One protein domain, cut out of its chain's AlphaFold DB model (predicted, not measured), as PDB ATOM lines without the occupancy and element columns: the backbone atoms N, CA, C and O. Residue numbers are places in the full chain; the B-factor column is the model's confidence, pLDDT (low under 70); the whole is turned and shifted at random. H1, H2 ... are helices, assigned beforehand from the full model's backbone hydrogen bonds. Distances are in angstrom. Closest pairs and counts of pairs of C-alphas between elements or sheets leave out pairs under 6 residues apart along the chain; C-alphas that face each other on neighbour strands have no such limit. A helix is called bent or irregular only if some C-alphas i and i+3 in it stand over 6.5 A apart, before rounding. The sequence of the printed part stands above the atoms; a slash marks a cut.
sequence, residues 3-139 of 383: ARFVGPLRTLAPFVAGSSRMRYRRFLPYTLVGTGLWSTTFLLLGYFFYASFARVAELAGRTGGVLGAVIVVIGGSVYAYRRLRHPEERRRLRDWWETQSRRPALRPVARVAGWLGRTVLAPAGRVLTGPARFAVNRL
ATOM      1  N   ALA A   3     170.227 179.663 183.078       78.88
ATOM      2  CA  ALA A   3     170.249 180.992 183.680       78.88
ATOM      3  C   ALA A   3     170.024 182.126 182.662       78.88
ATOM      4  O   ALA A   3     169.499 183.164 183.035       78.88
ATOM      5  N   ARG A   4     170.346 181.932 181.372       80.94
ATOM      6  CA  ARG A   4     170.072 182.931 180.326       80.94
ATOM      7  C   ARG A   4     168.579 183.109 180.022       80.94
ATOM      8  O   ARG A   4     168.191 184.209 179.653       80.94
ATOM      9  N   PHE A   5     167.756 182.081 180.232       78.44
ATOM     10  CA  PHE A   5     166.315 182.079 179.943       78.44
ATOM     11  C   PHE A   5     165.447 182.569 181.109       78.44
ATOM     12  O   PHE A   5     164.261 182.830 180.930       78.44
ATOM     13  N   VAL A   6     166.020 182.718 182.304       78.19
ATOM     14  CA  VAL A   6     165.305 183.170 183.503       78.19
ATOM     15  C   VAL A   6     165.847 184.540 183.898       78.19
ATOM     16  O   VAL A   6     166.993 184.648 184.331       78.19
ATOM     17  N   GLY A   7     165.032 185.589 183.747       79.75
ATOM     18  CA  GLY A   7     165.450 186.996 183.862       79.75
ATOM     19  C   GLY A   7     166.372 187.310 185.055       79.75
ATOM     20  O   GLY A   7     167.486 187.781 184.826       79.75
ATOM     21  N   PRO A   8     165.979 186.987 186.302       77.62
ATOM     22  CA  PRO A   8     166.815 187.223 187.485       77.62
ATOM     23  C   PRO A   8     168.091 186.370 187.545       77.62
ATOM     24  O   PRO A   8     169.106 186.797 188.083       77.62
ATOM     25  N   LEU A   9     168.071 185.154 186.992       76.69
ATOM     26  CA  LEU A   9     169.241 184.270 187.005       76.69
ATOM     27  C   LEU A   9     170.289 184.701 185.977       76.69
ATOM     28  O   LEU A   9     171.477 184.450 186.173       76.69
ATOM     29  N   ARG A  10     169.873 185.379 184.902       82.00
ATOM     30  CA  ARG A  10     170.759 185.849 183.829       82.00
ATOM     31  C   ARG A  10     171.802 186.833 184.341       82.00
ATOM     32  O   ARG A  10     172.951 186.770 183.911       82.00
ATOM     33  N   THR A  11     171.395 187.726 185.236       84.19
ATOM     34  CA  THR A  11     172.257 188.752 185.838       84.19
ATOM     35  C   THR A  11     173.114 188.185 186.967       84.19
ATOM     36  O   THR A  11     174.257 188.600 187.127       84.19
ATOM     37  N   LEU A  12     172.610 187.192 187.705       88.06
ATOM     38  CA  LEU A  12     173.320 186.583 188.833       88.06
ATOM     39  C   LEU A  12     174.289 185.464 188.427       88.06
ATOM     40  O   LEU A  12     175.201 185.151 189.185       88.06
ATOM     41  N   ALA A  13     174.141 184.862 187.245       84.06
ATOM     42  CA  ALA A  13     174.950 183.715 186.827       84.06
ATOM     43  C   ALA A  13     176.477 183.939 186.858       84.06
ATOM     44  O   ALA A  13     177.172 183.047 187.347       84.06
ATOM     45  N   PRO A  14     177.029 185.081 186.394       86.12
ATOM     46  CA  PRO A  14     178.467 185.339 186.495       86.12
ATOM     47  C   PRO A  14     178.921 185.489 187.952       86.12
ATOM     48  O   PRO A  14     179.965 184.962 188.329       86.12
ATOM     49  N   PHE A  15     178.108 186.147 188.784       88.25
ATOM     50  CA  PHE A  15     178.391 186.351 190.203       88.25
ATOM     51  C   PHE A  15     178.379 185.030 190.977       88.25
ATOM     52  O   PHE A  15     179.316 184.746 191.713       88.25
ATOM     53  N   VAL A  16     177.368 184.185 190.756       86.06
ATOM     54  CA  VAL A  16     177.256 182.853 191.375       86.06
ATOM     55  C   VAL A  16     178.391 181.934 190.920       86.06
ATOM     56  O   VAL A  16     178.944 181.190 191.728       86.06
ATOM     57  N   ALA A  17     178.781 181.992 189.643       86.56
ATOM     58  CA  ALA A  17     179.930 181.241 189.143       86.56
ATOM     59  C   ALA A  17     181.247 181.711 189.789       86.56
ATOM     60  O   ALA A  17     182.076 180.877 190.161       86.56
ATOM     61  N   GLY A  18     181.410 183.026 189.974       86.31
ATOM     62  CA  GLY A  18     182.558 183.626 190.655       86.31
ATOM     63  C   GLY A  18     182.618 183.289 192.147       86.31
ATOM     64  O   GLY A  18     183.651 182.826 192.629       86.31
ATOM     65  N   SER A  19     181.505 183.430 192.873       90.88
ATOM     66  CA  SER A  19     181.428 183.128 194.310       90.88
ATOM     67  C   SER A  19     181.599 181.638 194.613       90.88
ATOM     68  O   SER A  19     182.165 181.275 195.640       90.88
ATOM     69  N   SER A  20     181.211 180.769 193.676       87.62
ATOM     70  CA  SER A  20     181.416 179.317 193.767       87.62
ATOM     71  C   SER A  20     182.829 178.867 193.359       87.62
ATOM     72  O   SER A  20     183.069 177.666 193.236       87.62
ATOM     73  N   ARG A  21     183.761 179.800 193.093       89.75
ATOM     74  CA  ARG A  21     185.129 179.528 192.599       89.75
ATOM     75  C   ARG A  21     185.158 178.609 191.367       89.75
ATOM     76  O   ARG A  21     186.054 177.777 191.201       89.75
ATOM     77  N   MET A  22     184.164 178.731 190.487       90.50
ATOM     78  CA  MET A  22     184.072 177.903 189.290       90.50
ATOM     79  C   MET A  22     185.219 178.244 188.333       90.50
ATOM     80  O   MET A  22     185.408 179.396 187.948       90.50
ATOM     81  N   ARG A  23     185.983 177.232 187.905       91.38
ATOM     82  CA  ARG A  23     187.071 177.425 186.934       91.38
ATOM     83  C   ARG A  23     186.513 178.008 185.629       91.38
ATOM     84  O   ARG A  23     185.610 177.416 185.035       91.38
ATOM     85  N   TYR A  24     187.107 179.102 185.145       87.06
ATOM     86  CA  TYR A  24     186.666 179.824 183.941       87.06
ATOM     87  C   TYR A  24     186.483 178.909 182.717       87.06
ATOM     88  O   TYR A  24     185.479 178.993 182.016       87.06
ATOM     89  N   ARG A  25     187.390 177.938 182.533       89.88
ATOM     90  CA  ARG A  25     187.338 176.950 181.437       89.88
ATOM     91  C   ARG A  25     186.082 176.071 181.453       89.88
ATOM     92  O   ARG A  25     185.663 175.613 180.399       89.88
ATOM     93  N   ARG A  26     185.467 175.839 182.621       86.25
ATOM     94  CA  ARG A  26     184.165 175.156 182.711       86.25
ATOM     95  C   ARG A  26     183.011 176.119 182.475       86.25
ATOM     96  O   ARG A  26     182.033 175.720 181.869       86.25
ATOM     97  N   PHE A  27     183.101 177.362 182.933       88.25
ATOM     98  CA  PHE A  27     182.029 178.349 182.778       88.25
ATOM     99  C   PHE A  27     181.821 178.785 181.317       88.25
ATOM    100  O   PHE A  27     180.681 178.900 180.860       88.25
ATOM    101  N   LEU A  28     182.920 178.993 180.585       89.94
ATOM    102  CA  LEU A  28     182.925 179.521 179.221       89.94
ATOM    103  C   LEU A  28     182.025 178.739 178.237       89.94
ATOM    104  O   LEU A  28     181.131 179.366 177.665       89.94
ATOM    105  N   PRO A  29     182.152 177.404 178.069       87.50
ATOM    106  CA  PRO A  29     181.325 176.666 177.111       87.50
ATOM    107  C   PRO A  29     179.826 176.730 177.446       87.50
ATOM    108  O   PRO A  29     179.005 176.969 176.563       87.50
ATOM    109  N   TYR A  30     179.436 176.615 178.721       84.12
ATOM    110  CA  TYR A  30     178.018 176.675 179.115       84.12
ATOM    111  C   TYR A  30     177.395 178.067 178.973       84.12
ATOM    112  O   TYR A  30     176.167 178.181 178.842       84.12
ATOM    113  N   THR A  31     178.215 179.116 179.051       88.81
ATOM    114  CA  THR A  31     177.796 180.497 178.808       88.81
ATOM    115  C   THR A  31     177.698 180.788 177.318       88.81
ATOM    116  O   THR A  31     176.727 181.426 176.921       88.81
ATOM    117  N   LEU A  32     178.621 180.287 176.495       89.75
ATOM    118  CA  LEU A  32     178.552 180.422 175.038       89.75
ATOM    119  C   LEU A  32     177.324 179.707 174.475       89.75
ATOM    120  O   LEU A  32     176.504 180.345 173.826       89.75
ATOM    121  N   VAL A  33     177.116 178.436 174.832       86.38
ATOM    122  CA  VAL A  33     175.932 177.664 174.412       86.38
ATOM    123  C   VAL A  33     174.642 178.314 174.913       86.38
ATOM    124  O   VAL A  33     173.678 178.451 174.169       86.38
ATOM    125  N   GLY A  34     174.616 178.760 176.174       85.12
ATOM    126  CA  GLY A  34     173.437 179.415 176.740       85.12
ATOM    127  C   GLY A  34     173.096 180.741 176.066       85.12
ATOM    128  O   GLY A  34     171.924 181.018 175.848       85.12
ATOM    129  N   THR A  35     174.107 181.554 175.758       86.44
ATOM    130  CA  THR A  35     173.921 182.839 175.072       86.44
ATOM    131  C   THR A  35     173.550 182.616 173.611       86.44
ATOM    132  O   THR A  35     172.635 183.270 173.141       86.44
ATOM    133  N   GLY A  36     174.183 181.657 172.928       88.25
ATOM    134  CA  GLY A  36     173.854 181.291 171.551       88.25
ATOM    135  C   GLY A  36     172.407 180.829 171.419       88.25
ATOM    136  O   GLY A  36     171.646 181.426 170.673       88.25
ATOM    137  N   LEU A  37     171.992 179.843 172.223       84.56
ATOM    138  CA  LEU A  37     170.602 179.375 172.234       84.56
ATOM    139  C   LEU A  37     169.623 180.508 172.550       84.56
ATOM    140  O   LEU A  37     168.627 180.662 171.859       84.56
ATOM    141  N   TRP A  38     169.916 181.322 173.567       88.44
ATOM    142  CA  TRP A  38     169.054 182.438 173.945       88.44
ATOM    143  C   TRP A  38     168.924 183.471 172.819       88.44
ATOM    144  O   TRP A  38     167.808 183.801 172.423       88.44
ATOM    145  N   SER A  39     170.045 183.941 172.268       88.00
ATOM    146  CA  SER A  39     170.055 184.925 171.185       88.00
ATOM    147  C   SER A  39     169.344 184.386 169.950       88.00
ATOM    148  O   SER A  39     168.472 185.068 169.428       88.00
ATOM    149  N   THR A  40     169.638 183.156 169.525       87.12
ATOM    150  CA  THR A  40     168.985 182.538 168.365       87.12
ATOM    151  C   THR A  40     167.484 182.391 168.588       87.12
ATOM    152  O   THR A  40     166.710 182.785 167.724       87.12
ATOM    153  N   THR A  41     167.039 181.905 169.751       81.88
ATOM    154  CA  THR A  41     165.606 181.775 170.053       81.88
ATOM    155  C   THR A  41     164.887 183.121 169.992       81.88
ATOM    156  O   THR A  41     163.851 183.213 169.343       81.88
ATOM    157  N   PHE A  42     165.414 184.166 170.637       81.38
ATOM    158  CA  PHE A  42     164.742 185.469 170.674       81.38
ATOM    159  C   PHE A  42     164.860 186.250 169.362       81.38
ATOM    160  O   PHE A  42     163.923 186.965 169.014       81.38
ATOM    161  N   LEU A  43     165.954 186.093 168.611       85.81
ATOM    162  CA  LEU A  43     166.093 186.668 167.272       85.81
ATOM    163  C   LEU A  43     165.122 186.019 166.293       85.81
ATOM    164  O   LEU A  43     164.412 186.734 165.595       85.81
ATOM    165  N   LEU A  44     165.039 184.686 166.289       78.25
ATOM    166  CA  LEU A  44     164.065 183.965 165.479       78.25
ATOM    167  C   LEU A  44     162.648 184.375 165.875       78.25
ATOM    168  O   LEU A  44     161.874 184.772 165.017       78.25
ATOM    169  N   LEU A  45     162.321 184.378 167.170       77.25
ATOM    170  CA  LEU A  45     161.004 184.799 167.644       77.25
ATOM    171  C   LEU A  45     160.673 186.240 167.218       77.25
ATOM    172  O   LEU A  45     159.585 186.493 166.717       77.25
ATOM    173  N   GLY A  46     161.606 187.182 167.367       74.38
ATOM    174  CA  GLY A  46     161.414 188.566 166.932       74.38
ATOM    175  C   GLY A  46     161.215 188.684 165.421       74.38
ATOM    176  O   GLY A  46     160.293 189.360 164.981       74.38
ATOM    177  N   TYR A  47     162.027 187.974 164.638       79.94
ATOM    178  CA  TYR A  47     161.933 187.932 163.180       79.94
ATOM    179  C   TYR A  47     160.593 187.340 162.709       79.94
ATOM    180  O   TYR A  47     159.920 187.920 161.862       79.94
ATOM    181  N   PHE A  48     160.157 186.232 163.316       68.19
ATOM    182  CA  PHE A  48     158.907 185.539 162.990       68.19
ATOM    183  C   PHE A  48     157.657 186.311 163.366       68.19
ATOM    184  O   PHE A  48     156.682 186.344 162.619       68.19
ATOM    185  N   PHE A  49     157.674 186.906 164.550       70.69
ATOM    186  CA  PHE A  49     156.510 187.580 165.092       70.69
ATOM    187  C   PHE A  49     156.510 189.076 164.780       70.69
ATOM    188  O   PHE A  49     155.569 189.741 165.192       70.69
ATOM    189  N   TYR A  50     157.479 189.605 164.017       77.38
ATOM    190  CA  TYR A  50     157.540 191.021 163.627       77.38
ATOM    191  C   TYR A  50     156.256 191.492 162.923       77.38
ATOM    192  O   TYR A  50     155.693 192.524 163.286       77.38
ATOM    193  N   ALA A  51     155.733 190.703 161.978       66.25
ATOM    194  CA  ALA A  51     154.498 191.032 161.258       66.25
ATOM    195  C   ALA A  51     153.262 191.041 162.181       66.25
ATOM    196  O   ALA A  51     152.355 191.860 162.025       66.25
ATOM    197  N   SER A  52     153.252 190.169 163.192       62.22
ATOM    198  CA  SER A  52     152.244 190.158 164.257       62.22
ATOM    199  C   SER A  52     152.494 191.254 165.294       62.22
ATOM    200  O   SER A  52     151.559 191.665 165.971       62.22
ATOM    201  N   PHE A  53     153.725 191.761 165.406       63.12
ATOM    202  CA  PHE A  53     154.135 192.776 166.370       63.12
ATOM    203  C   PHE A  53     153.474 194.115 166.083       63.12
ATOM    204  O   PHE A  53     153.147 194.809 167.028       63.12
ATOM    205  N   ALA A  54     153.197 194.458 164.821       64.00
ATOM    206  CA  ALA A  54     152.426 195.658 164.492       64.00
ATOM    207  C   ALA A  54     150.992 195.581 165.054       64.00
ATOM    208  O   ALA A  54     150.552 196.491 165.754       64.00
ATOM    209  N   ARG A  55     150.305 194.442 164.863       61.66
ATOM    210  CA  ARG A  55     148.960 194.203 165.426       61.66
ATOM    211  C   ARG A  55     148.980 194.058 166.951       61.66
ATOM    212  O   ARG A  55     148.080 194.535 167.633       61.66
ATOM    213  N   VAL A  56     150.013 193.417 167.500       55.16
ATOM    214  CA  VAL A  56     150.207 193.252 168.947       55.16
ATOM    215  C   VAL A  56     150.634 194.559 169.606       55.16
ATOM    216  O   VAL A  56     150.237 194.773 170.736       55.16
ATOM    217  N   ALA A  57     151.373 195.452 168.945       58.72
ATOM    218  CA  ALA A  57     151.778 196.761 169.465       58.72
ATOM    219  C   ALA A  57     150.606 197.750 169.479       58.72
ATOM    220  O   ALA A  57     150.424 198.465 170.464       58.72
ATOM    221  N   GLU A  58     149.762 197.723 168.448       60.38
ATOM    222  CA  GLU A  58     148.493 198.458 168.411       60.38
ATOM    223  C   GLU A  58     147.532 197.965 169.513       60.38
ATOM    224  O   GLU A  58     146.897 198.763 170.206       60.38
ATOM    225  N   LEU A  59     147.524 196.651 169.784       53.19
ATOM    226  CA  LEU A  59     146.807 196.064 170.917       53.19
ATOM    227  C   LEU A  59     147.491 196.366 172.266       53.19
ATOM    228  O   LEU A  59     146.803 196.621 173.253       53.19
ATOM    229  N   ALA A  60     148.825 196.370 172.340       49.25
ATOM    230  CA  ALA A  60     149.633 196.569 173.548       49.25
ATOM    231  C   ALA A  60     149.609 198.017 174.041       49.25
ATOM    232  O   ALA A  60     149.692 198.235 175.248       49.25
ATOM    233  N   GLY A  61     149.401 198.997 173.157       53.19
ATOM    234  CA  GLY A  61     149.163 200.387 173.553       53.19
ATOM    235  C   GLY A  61     147.916 200.551 174.434       53.19
ATOM    236  O   GLY A  61     147.914 201.362 175.355       53.19
ATOM    237  N   ARG A  62     146.878 199.726 174.220       53.78
ATOM    238  CA  ARG A  62     145.649 199.693 175.043       53.78
ATOM    239  C   ARG A  62     145.649 198.601 176.119       53.78
ATOM    240  O   ARG A  62     145.080 198.800 177.189       53.78
ATOM    241  N   THR A  63     146.290 197.458 175.876       43.28
ATOM    242  CA  THR A  63     146.290 196.296 176.790       43.28
ATOM    243  C   THR A  63     147.486 196.245 177.736       43.28
ATOM    244  O   THR A  63     147.390 195.583 178.761       43.28
ATOM    245  N   GLY A  64     148.579 196.971 177.485       52.66
ATOM    246  CA  GLY A  64     149.758 196.994 178.359       52.66
ATOM    247  C   GLY A  64     149.463 197.556 179.754       52.66
ATOM    248  O   GLY A  64     149.927 197.008 180.753       52.66
ATOM    249  N   GLY A  65     148.606 198.580 179.840       59.50
ATOM    250  CA  GLY A  65     148.109 199.101 181.118       59.50
ATOM    251  C   GLY A  65     147.221 198.098 181.860       59.50
ATOM    252  O   GLY A  65     147.355 197.928 183.069       59.50
ATOM    253  N   VAL A  66     146.369 197.367 181.132       54.28
ATOM    254  CA  VAL A  66     145.493 196.326 181.695       54.28
ATOM    255  C   VAL A  66     146.307 195.121 182.163       54.28
ATOM    256  O   VAL A  66     146.101 194.639 183.269       54.28
ATOM    257  N   LEU A  67     147.278 194.665 181.372       47.97
ATOM    258  CA  LEU A  67     148.163 193.554 181.714       47.97
ATOM    259  C   LEU A  67     149.046 193.908 182.919       47.97
ATOM    260  O   LEU A  67     149.179 193.106 183.840       47.97
ATOM    261  N   GLY A  68     149.591 195.128 182.953       61.34
ATOM    262  CA  GLY A  68     150.330 195.659 184.097       61.34
ATOM    263  C   GLY A  68     149.467 195.733 185.359       61.34
ATOM    264  O   GLY A  68     149.880 195.248 186.411       61.34
ATOM    265  N   ALA A  69     148.239 196.246 185.249       54.81
ATOM    266  CA  ALA A  69     147.283 196.279 186.353       54.81
ATOM    267  C   ALA A  69     146.915 194.866 186.835       54.81
ATOM    268  O   ALA A  69     146.910 194.616 188.036       54.81
ATOM    269  N   VAL A  70     146.688 193.916 185.925       57.19
ATOM    270  CA  VAL A  70     146.406 192.509 186.252       57.19
ATOM    271  C   VAL A  70     147.597 191.857 186.955       57.19
ATOM    272  O   VAL A  70     147.404 191.196 187.971       57.19
ATOM    273  N   ILE A  71     148.831 192.079 186.496       61.47
ATOM    274  CA  ILE A  71     150.044 191.560 187.149       61.47
ATOM    275  C   ILE A  71     150.207 192.156 188.551       61.47
ATOM    276  O   ILE A  71     150.516 191.422 189.491       61.47
ATOM    277  N   VAL A  72     149.968 193.458 188.723       66.06
ATOM    278  CA  VAL A  72     150.032 194.129 190.031       66.06
ATOM    279  C   VAL A  72     148.929 193.629 190.963       66.06
ATOM    280  O   VAL A  72     149.197 193.360 192.131       66.06
ATOM    281  N   VAL A  73     147.708 193.432 190.462       63.91
ATOM    282  CA  VAL A  73     146.577 192.912 191.242       63.91
ATOM    283  C   VAL A  73     146.807 191.454 191.630       63.91
ATOM    284  O   VAL A  73     146.642 191.111 192.799       63.91
ATOM    285  N   ILE A  74     147.236 190.596 190.702       58.94
ATOM    286  CA  ILE A  74     147.543 189.185 190.977       58.94
ATOM    287  C   ILE A  74     148.739 189.087 191.926       58.94
ATOM    288  O   ILE A  74     148.658 188.406 192.946       58.94
ATOM    289  N   GLY A  75     149.834 189.794 191.641       61.16
ATOM    290  CA  GLY A  75     151.039 189.813 192.469       61.16
ATOM    291  C   GLY A  75     150.772 190.359 193.871       61.16
ATOM    292  O   GLY A  75     151.175 189.743 194.856       61.16
ATOM    293  N   GLY A  76     150.018 191.454 193.972       63.56
ATOM    294  CA  GLY A  76     149.567 192.045 195.229       63.56
ATOM    295  C   GLY A  76     148.634 191.121 196.008       63.56
ATOM    296  O   GLY A  76     148.809 190.963 197.213       63.56
ATOM    297  N   SER A  77     147.713 190.432 195.330       55.62
ATOM    298  CA  SER A  77     146.808 189.452 195.947       55.62
ATOM    299  C   SER A  77     147.557 188.223 196.454       55.62
ATOM    300  O   SER A  77     147.285 187.751 197.555       55.62
ATOM    301  N   VAL A  78     148.539 187.720 195.701       61.53
ATOM    302  CA  VAL A  78     149.400 186.601 196.113       61.53
ATOM    303  C   VAL A  78     150.309 187.009 197.273       61.53
ATOM    304  O   VAL A  78     150.444 186.251 198.234       61.53
ATOM    305  N   TYR A  79     150.907 188.202 197.222       68.81
ATOM    306  CA  TYR A  79     151.719 188.751 198.308       68.81
ATOM    307  C   TYR A  79     150.886 188.936 199.582       68.81
ATOM    308  O   TYR A  79     151.261 188.432 200.641       68.81
ATOM    309  N   ALA A  80     149.714 189.567 199.469       62.69
ATOM    310  CA  ALA A  80     148.777 189.747 200.570       62.69
ATOM    311  C   ALA A  80     148.291 188.402 201.117       62.69
ATOM    312  O   ALA A  80     148.284 188.213 202.326       62.69
ATOM    313  N   TYR A  81     147.952 187.434 200.264       64.50
ATOM    314  CA  TYR A  81     147.551 186.095 200.692       64.50
ATOM    315  C   TYR A  81     148.673 185.366 201.435       64.50
ATOM    316  O   TYR A  81     148.416 184.781 202.483       64.50
ATOM    317  N   ARG A  82     149.918 185.418 200.939       68.50
ATOM    318  CA  ARG A  82     151.080 184.809 201.609       68.50
ATOM    319  C   ARG A  82     151.311 185.419 202.986       68.50
ATOM    320  O   ARG A  82     151.460 184.675 203.948       68.50
ATOM    321  N   ARG A  83     151.246 186.747 203.079       61.91
ATOM    322  CA  ARG A  83     151.435 187.486 204.330       61.91
ATOM    323  C   ARG A  83     150.294 187.255 205.320       61.91
ATOM    324  O   ARG A  83     150.484 186.990 206.499       61.91
ATOM    325  N   LEU A  84     149.063 187.269 204.819       59.88
ATOM    326  CA  LEU A  84     147.883 186.988 205.621       59.88
ATOM    327  C   LEU A  84     147.784 185.503 205.972       59.88
ATOM    328  O   LEU A  84     147.092 185.178 206.921       59.88
ATOM    329  N   ARG A  85     148.459 184.564 205.298       60.28
ATOM    330  CA  ARG A  85     148.419 183.141 205.681       60.28
ATOM    331  C   ARG A  85     148.995 182.911 207.082       60.28
ATOM    332  O   ARG A  85     148.473 182.050 207.788       60.28
ATOM    333  N   HIS A  86     149.978 183.706 207.505       68.31
ATOM    334  CA  HIS A  86     150.598 183.601 208.822       68.31
ATOM    335  C   HIS A  86     149.763 184.327 209.897       68.31
ATOM    336  O   HIS A  86     149.514 185.530 209.786       68.31
ATOM    337  N   PRO A  87     149.301 183.628 210.953       65.69
ATOM    338  CA  PRO A  87     148.433 184.219 211.973       65.69
ATOM    339  C   PRO A  87     149.097 185.375 212.742       65.69
ATOM    340  O   PRO A  87     148.399 186.300 213.156       65.69
ATOM    341  N   GLU A  88     150.425 185.364 212.873       71.19
ATOM    342  CA  GLU A  88     151.211 186.432 213.509       71.19
ATOM    343  C   GLU A  88     151.224 187.727 212.688       71.19
ATOM    344  O   GLU A  88     151.012 188.814 213.228       71.19
ATOM    345  N   GLU A  89     151.385 187.632 211.366       65.75
ATOM    346  CA  GLU A  89     151.355 188.802 210.483       65.75
ATOM    347  C   GLU A  89     149.952 189.414 210.390       65.75
ATOM    348  O   GLU A  89     149.826 190.637 210.335       65.75
ATOM    349  N   ARG A  90     148.884 188.602 210.481       63.31
ATOM    350  CA  ARG A  90     147.504 189.120 210.598       63.31
ATOM    351  C   ARG A  90     147.292 189.949 211.862       63.31
ATOM    352  O   ARG A  90     146.445 190.840 211.858       63.31
ATOM    353  N   ARG A  91     147.960 189.606 212.969       68.00
ATOM    354  CA  ARG A  91     147.882 190.374 214.222       68.00
ATOM    355  C   ARG A  91     148.621 191.699 214.053       68.00
ATOM    356  O   ARG A  91     147.976 192.733 214.120       68.00
ATOM    357  N   ARG A  92     149.879 191.669 213.596       74.88
ATOM    358  CA  ARG A  92     150.680 192.884 213.334       74.88
ATOM    359  C   ARG A  92     150.010 193.884 212.385       74.88
ATOM    360  O   ARG A  92     150.065 195.084 212.624       74.88
ATOM    361  N   LEU A  93     149.377 193.408 211.309       69.06
ATOM    362  CA  LEU A  93     148.641 194.264 210.368       69.06
ATOM    363  C   LEU A  93     147.391 194.892 210.994       69.06
ATOM    364  O   LEU A  93     147.094 196.050 210.707       69.06
ATOM    365  N   ARG A  94     146.672 194.148 211.844       70.88
ATOM    366  CA  ARG A  94     145.525 194.679 212.593       70.88
ATOM    367  C   ARG A  94     145.969 195.715 213.614       70.88
ATOM    368  O   ARG A  94     145.430 196.812 213.599       70.88
ATOM    369  N   ASP A  95     147.002 195.412 214.389       76.38
ATOM    370  CA  ASP A  95     147.530 196.308 215.421       76.38
ATOM    371  C   ASP A  95     148.059 197.612 214.795       76.38
ATOM    372  O   ASP A  95     147.775 198.717 215.266       76.38
ATOM    373  N   TRP A  96     148.762 197.512 213.660       75.50
ATOM    374  CA  TRP A  96     149.211 198.675 212.892       75.50
ATOM    375  C   TRP A  96     148.034 199.503 212.355       75.50
ATOM    376  O   TRP A  96     148.033 200.728 212.486       75.50
ATOM    377  N   TRP A  97     147.007 198.855 211.797       67.50
ATOM    378  CA  TRP A  97     145.812 199.528 211.279       67.50
ATOM    379  C   TRP A  97     144.997 200.217 212.383       67.50
ATOM    380  O   TRP A  97     144.545 201.350 212.211       67.50
ATOM    381  N   GLU A  98     144.855 199.583 213.545       72.56
ATOM    382  CA  GLU A  98     144.231 200.176 214.733       72.56
ATOM    383  C   GLU A  98     145.014 201.393 215.240       72.56
ATOM    384  O   GLU A  98     144.423 202.405 215.620       72.56
ATOM    385  N   THR A  99     146.345 201.347 215.162       75.44
ATOM    386  CA  THR A  99     147.207 202.473 215.541       75.44
ATOM    387  C   THR A  99     147.059 203.653 214.571       75.44
ATOM    388  O   THR A  99     146.971 204.805 214.996       75.44
ATOM    389  N   GLN A 100     146.984 203.393 213.260       72.88
ATOM    390  CA  GLN A 100     146.848 204.448 212.245       72.88
ATOM    391  C   GLN A 100     145.435 205.047 212.181       72.88
ATOM    392  O   GLN A 100     145.287 206.254 211.997       72.88
ATOM    393  N   SER A 101     144.392 204.242 212.385       62.31
ATOM    394  CA  SER A 101     142.985 204.681 212.333       62.31
ATOM    395  C   SER A 101     142.571 205.606 213.486       62.31
ATOM    396  O   SER A 101     141.570 206.320 213.378       62.31
ATOM    397  N   ARG A 102     143.361 205.665 214.566       69.12
ATOM    398  CA  ARG A 102     143.188 206.633 215.661       69.12
ATOM    399  C   ARG A 102     143.706 208.038 215.326       69.12
ATOM    400  O   ARG A 102     143.358 208.977 216.041       69.12
ATOM    401  N   ARG A 103     144.476 208.221 214.241       76.75
ATOM    402  CA  ARG A 103     144.965 209.546 213.816       76.75
ATOM    403  C   ARG A 103     143.806 210.399 213.269       76.75
ATOM    404  O   ARG A 103     143.074 209.925 212.397       76.75
ATOM    405  N   PRO A 104     143.636 211.660 213.715       69.50
ATOM    406  CA  PRO A 104     142.474 212.484 213.371       69.50
ATOM    407  C   PRO A 104     142.304 212.722 211.862       69.50
ATOM    408  O   PRO A 104     141.176 212.705 211.379       69.50
ATOM    409  N   ALA A 105     143.402 212.814 211.103       73.69
ATOM    410  CA  ALA A 105     143.380 212.962 209.644       73.69
ATOM    411  C   ALA A 105     142.870 211.717 208.883       73.69
ATOM    412  O   ALA A 105     142.386 211.835 207.762       73.69
ATOM    413  N   LEU A 106     142.950 210.518 209.475       68.38
ATOM    414  CA  LEU A 106     142.600 209.249 208.818       68.38
ATOM    415  C   LEU A 106     141.249 208.680 209.278       68.38
ATOM    416  O   LEU A 106     140.781 207.684 208.731       68.38
ATOM    417  N   ARG A 107     140.581 209.325 210.243       67.31
ATOM    418  CA  ARG A 107     139.262 208.925 210.765       67.31
ATOM    419  C   ARG A 107     138.156 208.765 209.707       67.31
ATOM    420  O   ARG A 107     137.449 207.756 209.781       67.31
ATOM    421  N   PRO A 108     137.960 209.687 208.739       71.25
ATOM    422  CA  PRO A 108     136.923 209.506 207.720       71.25
ATOM    423  C   PRO A 108     137.236 208.317 206.798       71.25
ATOM    424  O   PRO A 108     136.356 207.501 206.524       71.25
ATOM    425  N   VAL A 109     138.507 208.141 206.426       70.50
ATOM    426  CA  VAL A 109     138.982 207.009 205.613       70.50
ATOM    427  C   VAL A 109     138.820 205.682 206.362       70.50
ATOM    428  O   VAL A 109     138.347 204.706 205.789       70.50
ATOM    429  N   ALA A 110     139.127 205.646 207.660       67.94
ATOM    430  CA  ALA A 110     138.982 204.457 208.495       67.94
ATOM    431  C   ALA A 110     137.515 204.030 208.679       67.94
ATOM    432  O   ALA A 110     137.232 202.832 208.712       67.94
ATOM    433  N   ARG A 111     136.567 204.979 208.751       70.81
ATOM    434  CA  ARG A 111     135.125 204.667 208.779       70.81
ATOM    435  C   ARG A 111     134.657 204.040 207.473       70.81
ATOM    436  O   ARG A 111     133.987 203.012 207.515       70.81
ATOM    437  N   VAL A 112     135.033 204.625 206.336       73.88
ATOM    438  CA  VAL A 112     134.666 204.111 205.007       73.88
ATOM    439  C   VAL A 112     135.309 202.745 204.763       73.88
ATOM    440  O   VAL A 112     134.613 201.807 204.385       73.88
ATOM    441  N   ALA A 113     136.596 202.585 205.079       66.38
ATOM    442  CA  ALA A 113     137.311 201.316 204.969       66.38
ATOM    443  C   ALA A 113     136.755 200.236 205.914       66.38
ATOM    444  O   ALA A 113     136.632 199.078 205.527       66.38
ATOM    445  N   GLY A 114     136.376 200.601 207.143       67.62
ATOM    446  CA  GLY A 114     135.751 199.691 208.104       67.62
ATOM    447  C   GLY A 114     134.307 199.323 207.751       67.62
ATOM    448  O   GLY A 114     133.853 198.232 208.095       67.62
ATOM    449  N   TRP A 115     133.574 200.207 207.069       75.00
ATOM    450  CA  TRP A 115     132.273 199.892 206.479       75.00
ATOM    451  C   TRP A 115     132.454 198.924 205.305       75.00
ATOM    452  O   TRP A 115     132.030 197.781 205.431       75.00
ATOM    453  N   LEU A 116     133.220 199.291 204.269       68.12
ATOM    454  CA  LEU A 116     133.558 198.433 203.116       68.12
ATOM    455  C   LEU A 116     134.116 197.062 203.526       68.12
ATOM    456  O   LEU A 116     133.757 196.033 202.954       68.12
ATOM    457  N   GLY A 117     134.965 197.040 204.555       63.78
ATOM    458  CA  GLY A 117     135.506 195.830 205.165       63.78
ATOM    459  C   GLY A 117     134.423 194.866 205.652       63.78
ATOM    460  O   GLY A 117     134.517 193.662 205.424       63.78
ATOM    461  N   ARG A 118     133.383 195.397 206.303       70.00
ATOM    462  CA  ARG A 118     132.313 194.620 206.940       70.00
ATOM    463  C   ARG A 118     131.172 194.272 205.982       70.00
ATOM    464  O   ARG A 118     130.704 193.138 206.027       70.00
ATOM    465  N   THR A 119     130.756 195.193 205.112       68.00
ATOM    466  CA  THR A 119     129.632 194.983 204.178       68.00
ATOM    467  C   THR A 119     130.032 194.304 202.875       68.00
ATOM    468  O   THR A 119     129.228 193.551 202.340       68.00
ATOM    469  N   VAL A 120     131.246 194.527 202.362       66.19
ATOM    470  CA  VAL A 120     131.645 194.044 201.025       66.19
ATOM    471  C   VAL A 120     132.758 193.001 201.114       66.19
ATOM    472  O   VAL A 120     132.603 191.879 200.636       66.19
ATOM    473  N   LEU A 121     133.871 193.324 201.776       65.69
ATOM    474  CA  LEU A 121     135.069 192.475 201.762       65.69
ATOM    475  C   LEU A 121     134.936 191.215 202.633       65.69
ATOM    476  O   LEU A 121     135.441 190.163 202.255       65.69
ATOM    477  N   ALA A 122     134.253 191.277 203.779       65.50
ATOM    478  CA  ALA A 122     134.036 190.120 204.650       65.50
ATOM    479  C   ALA A 122     133.109 189.034 204.052       65.50
ATOM    480  O   ALA A 122     133.440 187.848 204.179       65.50
ATOM    481  N   PRO A 123     131.962 189.360 203.421       67.94
ATOM    482  CA  PRO A 123     131.161 188.360 202.713       67.94
ATOM    483  C   PRO A 123     131.836 187.890 201.417       67.94
ATOM    484  O   PRO A 123     131.935 186.681 201.209       67.94
ATOM    485  N   ALA A 124     132.404 188.794 200.607       62.50
ATOM    486  CA  ALA A 124     133.132 188.413 199.394       62.50
ATOM    487  C   ALA A 124     134.343 187.524 199.707       62.50
ATOM    488  O   ALA A 124     134.561 186.512 199.052       62.50
ATOM    489  N   GLY A 125     135.095 187.839 200.762       60.31
ATOM    490  CA  GLY A 125     136.218 187.031 201.227       60.31
ATOM    491  C   GLY A 125     135.789 185.626 201.644       60.31
ATOM    492  O   GLY A 125     136.462 184.665 201.286       60.31
ATOM    493  N   ARG A 126     134.648 185.473 202.332       64.69
ATOM    494  CA  ARG A 126     134.101 184.153 202.694       64.69
ATOM    495  C   ARG A 126     133.734 183.327 201.459       64.69
ATOM    496  O   ARG A 126     134.156 182.177 201.384       64.69
ATOM    497  N   VAL A 127     133.070 183.925 200.470       63.97
ATOM    498  CA  VAL A 127     132.712 183.256 199.203       63.97
ATOM    499  C   VAL A 127     133.956 182.907 198.375       63.97
ATOM    500  O   VAL A 127     134.071 181.802 197.849       63.97
ATOM    501  N   LEU A 128     134.935 183.811 198.310       62.28
ATOM    502  CA  LEU A 128     136.148 183.652 197.505       62.28
ATOM    503  C   LEU A 128     137.225 182.787 198.176       62.28
ATOM    504  O   LEU A 128     138.148 182.346 197.494       62.28
ATOM    505  N   THR A 129     137.132 182.487 199.480       64.06
ATOM    506  CA  THR A 129     138.121 181.629 200.161       64.06
ATOM    507  C   THR A 129     138.203 180.220 199.573       64.06
ATOM    508  O   THR A 129     139.304 179.674 199.497       64.06
ATOM    509  N   GLY A 130     137.079 179.642 199.135       62.47
ATOM    510  CA  GLY A 130     137.039 178.338 198.464       62.47
ATOM    511  C   GLY A 130     137.779 178.359 197.119       62.47
ATOM    512  O   GLY A 130     138.795 177.671 196.987       62.47
ATOM    513  N   PRO A 131     137.354 179.198 196.154       65.44
ATOM    514  CA  PRO A 131     138.034 179.376 194.870       65.44
ATOM    515  C   PRO A 131     139.512 179.771 194.999       65.44
ATOM    516  O   PRO A 131     140.361 179.235 194.289       65.44
ATOM    517  N   ALA A 132     139.858 180.654 195.943       59.19
ATOM    518  CA  ALA A 132     141.241 181.069 196.171       59.19
ATOM    519  C   ALA A 132     142.110 179.927 196.719       59.19
ATOM    520  O   ALA A 132     143.243 179.751 196.276       59.19
ATOM    521  N   ARG A 133     141.588 179.111 197.648       61.44
ATOM    522  CA  ARG A 133     142.285 177.902 198.120       61.44
ATOM    523  C   ARG A 133     142.452 176.885 196.996       61.44
ATOM    524  O   ARG A 133     143.532 176.323 196.867       61.44
ATOM    525  N   PHE A 134     141.437 176.696 196.155       63.50
ATOM    526  CA  PHE A 134     141.533 175.836 194.976       63.50
ATOM    527  C   PHE A 134     142.627 176.315 194.008       63.50
ATOM    528  O   PHE A 134     143.502 175.531 193.648       63.50
ATOM    529  N   ALA A 135     142.645 177.601 193.650       62.00
ATOM    530  CA  ALA A 135     143.651 178.177 192.754       62.00
ATOM    531  C   ALA A 135     145.078 178.074 193.328       62.00
ATOM    532  O   ALA A 135     146.012 177.692 192.624       62.00
ATOM    533  N   VAL A 136     145.253 178.340 194.625       63.62
ATOM    534  CA  VAL A 136     146.549 178.184 195.306       63.62
ATOM    535  C   VAL A 136     146.977 176.715 195.364       63.62
ATOM    536  O   VAL A 136     148.154 176.417 195.162       63.62
ATOM    537  N   ASN A 137     146.042 175.787 195.560       66.44
ATOM    538  CA  ASN A 137     146.321 174.351 195.525       66.44
ATOM    539  C   ASN A 137     146.735 173.869 194.122       66.44
ATOM    540  O   ASN A 137     147.476 172.901 194.015       66.44
ATOM    541  N   ARG A 138     146.338 174.565 193.045       66.44
ATOM    542  CA  ARG A 138     146.827 174.308 191.673       66.44
ATOM    543  C   ARG A 138     148.222 174.862 191.400       66.44
ATOM    544  O   ARG A 138     148.944 174.315 190.578       66.44
ATOM    545  N   LEU A 139     148.625 175.910 192.112       59.09
ATOM    546  CA  LEU A 139     149.938 176.547 191.964       59.09
ATOM    547  C   LEU A 139     150.982 176.048 192.976       59.09
ATOM    548  O   LEU A 139     152.139 176.467 192.922       59.09
TER     549      LEU A 139
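AT A GLANCE: This is residues 3 to 139 of the 383 residues of the protein "Phosphatase PAP2 family protein" of Thermoleophilaceae bacterium (UniProt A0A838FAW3). Bent helix H2 makes a long open arch, with H1 beside one leg and H3 and H4 beyond the other. It is all helix, four named helices in 137 printed residues. It is extended, with a radius of gyration of the C-alphas of 23.7 A and spans of 62 by 46 by 35 A.

HOW THE PARTS SIT: Find H2, residues 24 to 85, assigned by its hydrogen bonds as one helix but bent: C-alphas 48 and 51 are 7.3 A apart, and arms H2a and H2b stand at a steep tilt of 55 degrees. H1, residues 7 to 19, is close to H2a but not clearly touching; C-alphas 17 and 27 are closest, 7.3 A. H3, residues 87 to 101, only just touches H2b and H4, residues 104 to 139, only at the corner, each with 3 pairs of C-alphas within 8 A; the closest are 84 and 90, 5.4 A, and 101 and 110, 5.6 A. In H3 every O i to N i+4 pair is within hydrogen-bond range.

IN THESE COORDINATES: Find C-alpha 24 at (186.666, 179.824, 183.941); from there H2a runs 35.2 A. H4, 42.5 A long, ends at C-alpha 139, (149.938, 176.547, 191.964).

THE WHOLE: The printed part has no cut; residues 51 to 87, among others, have pLDDT under 70.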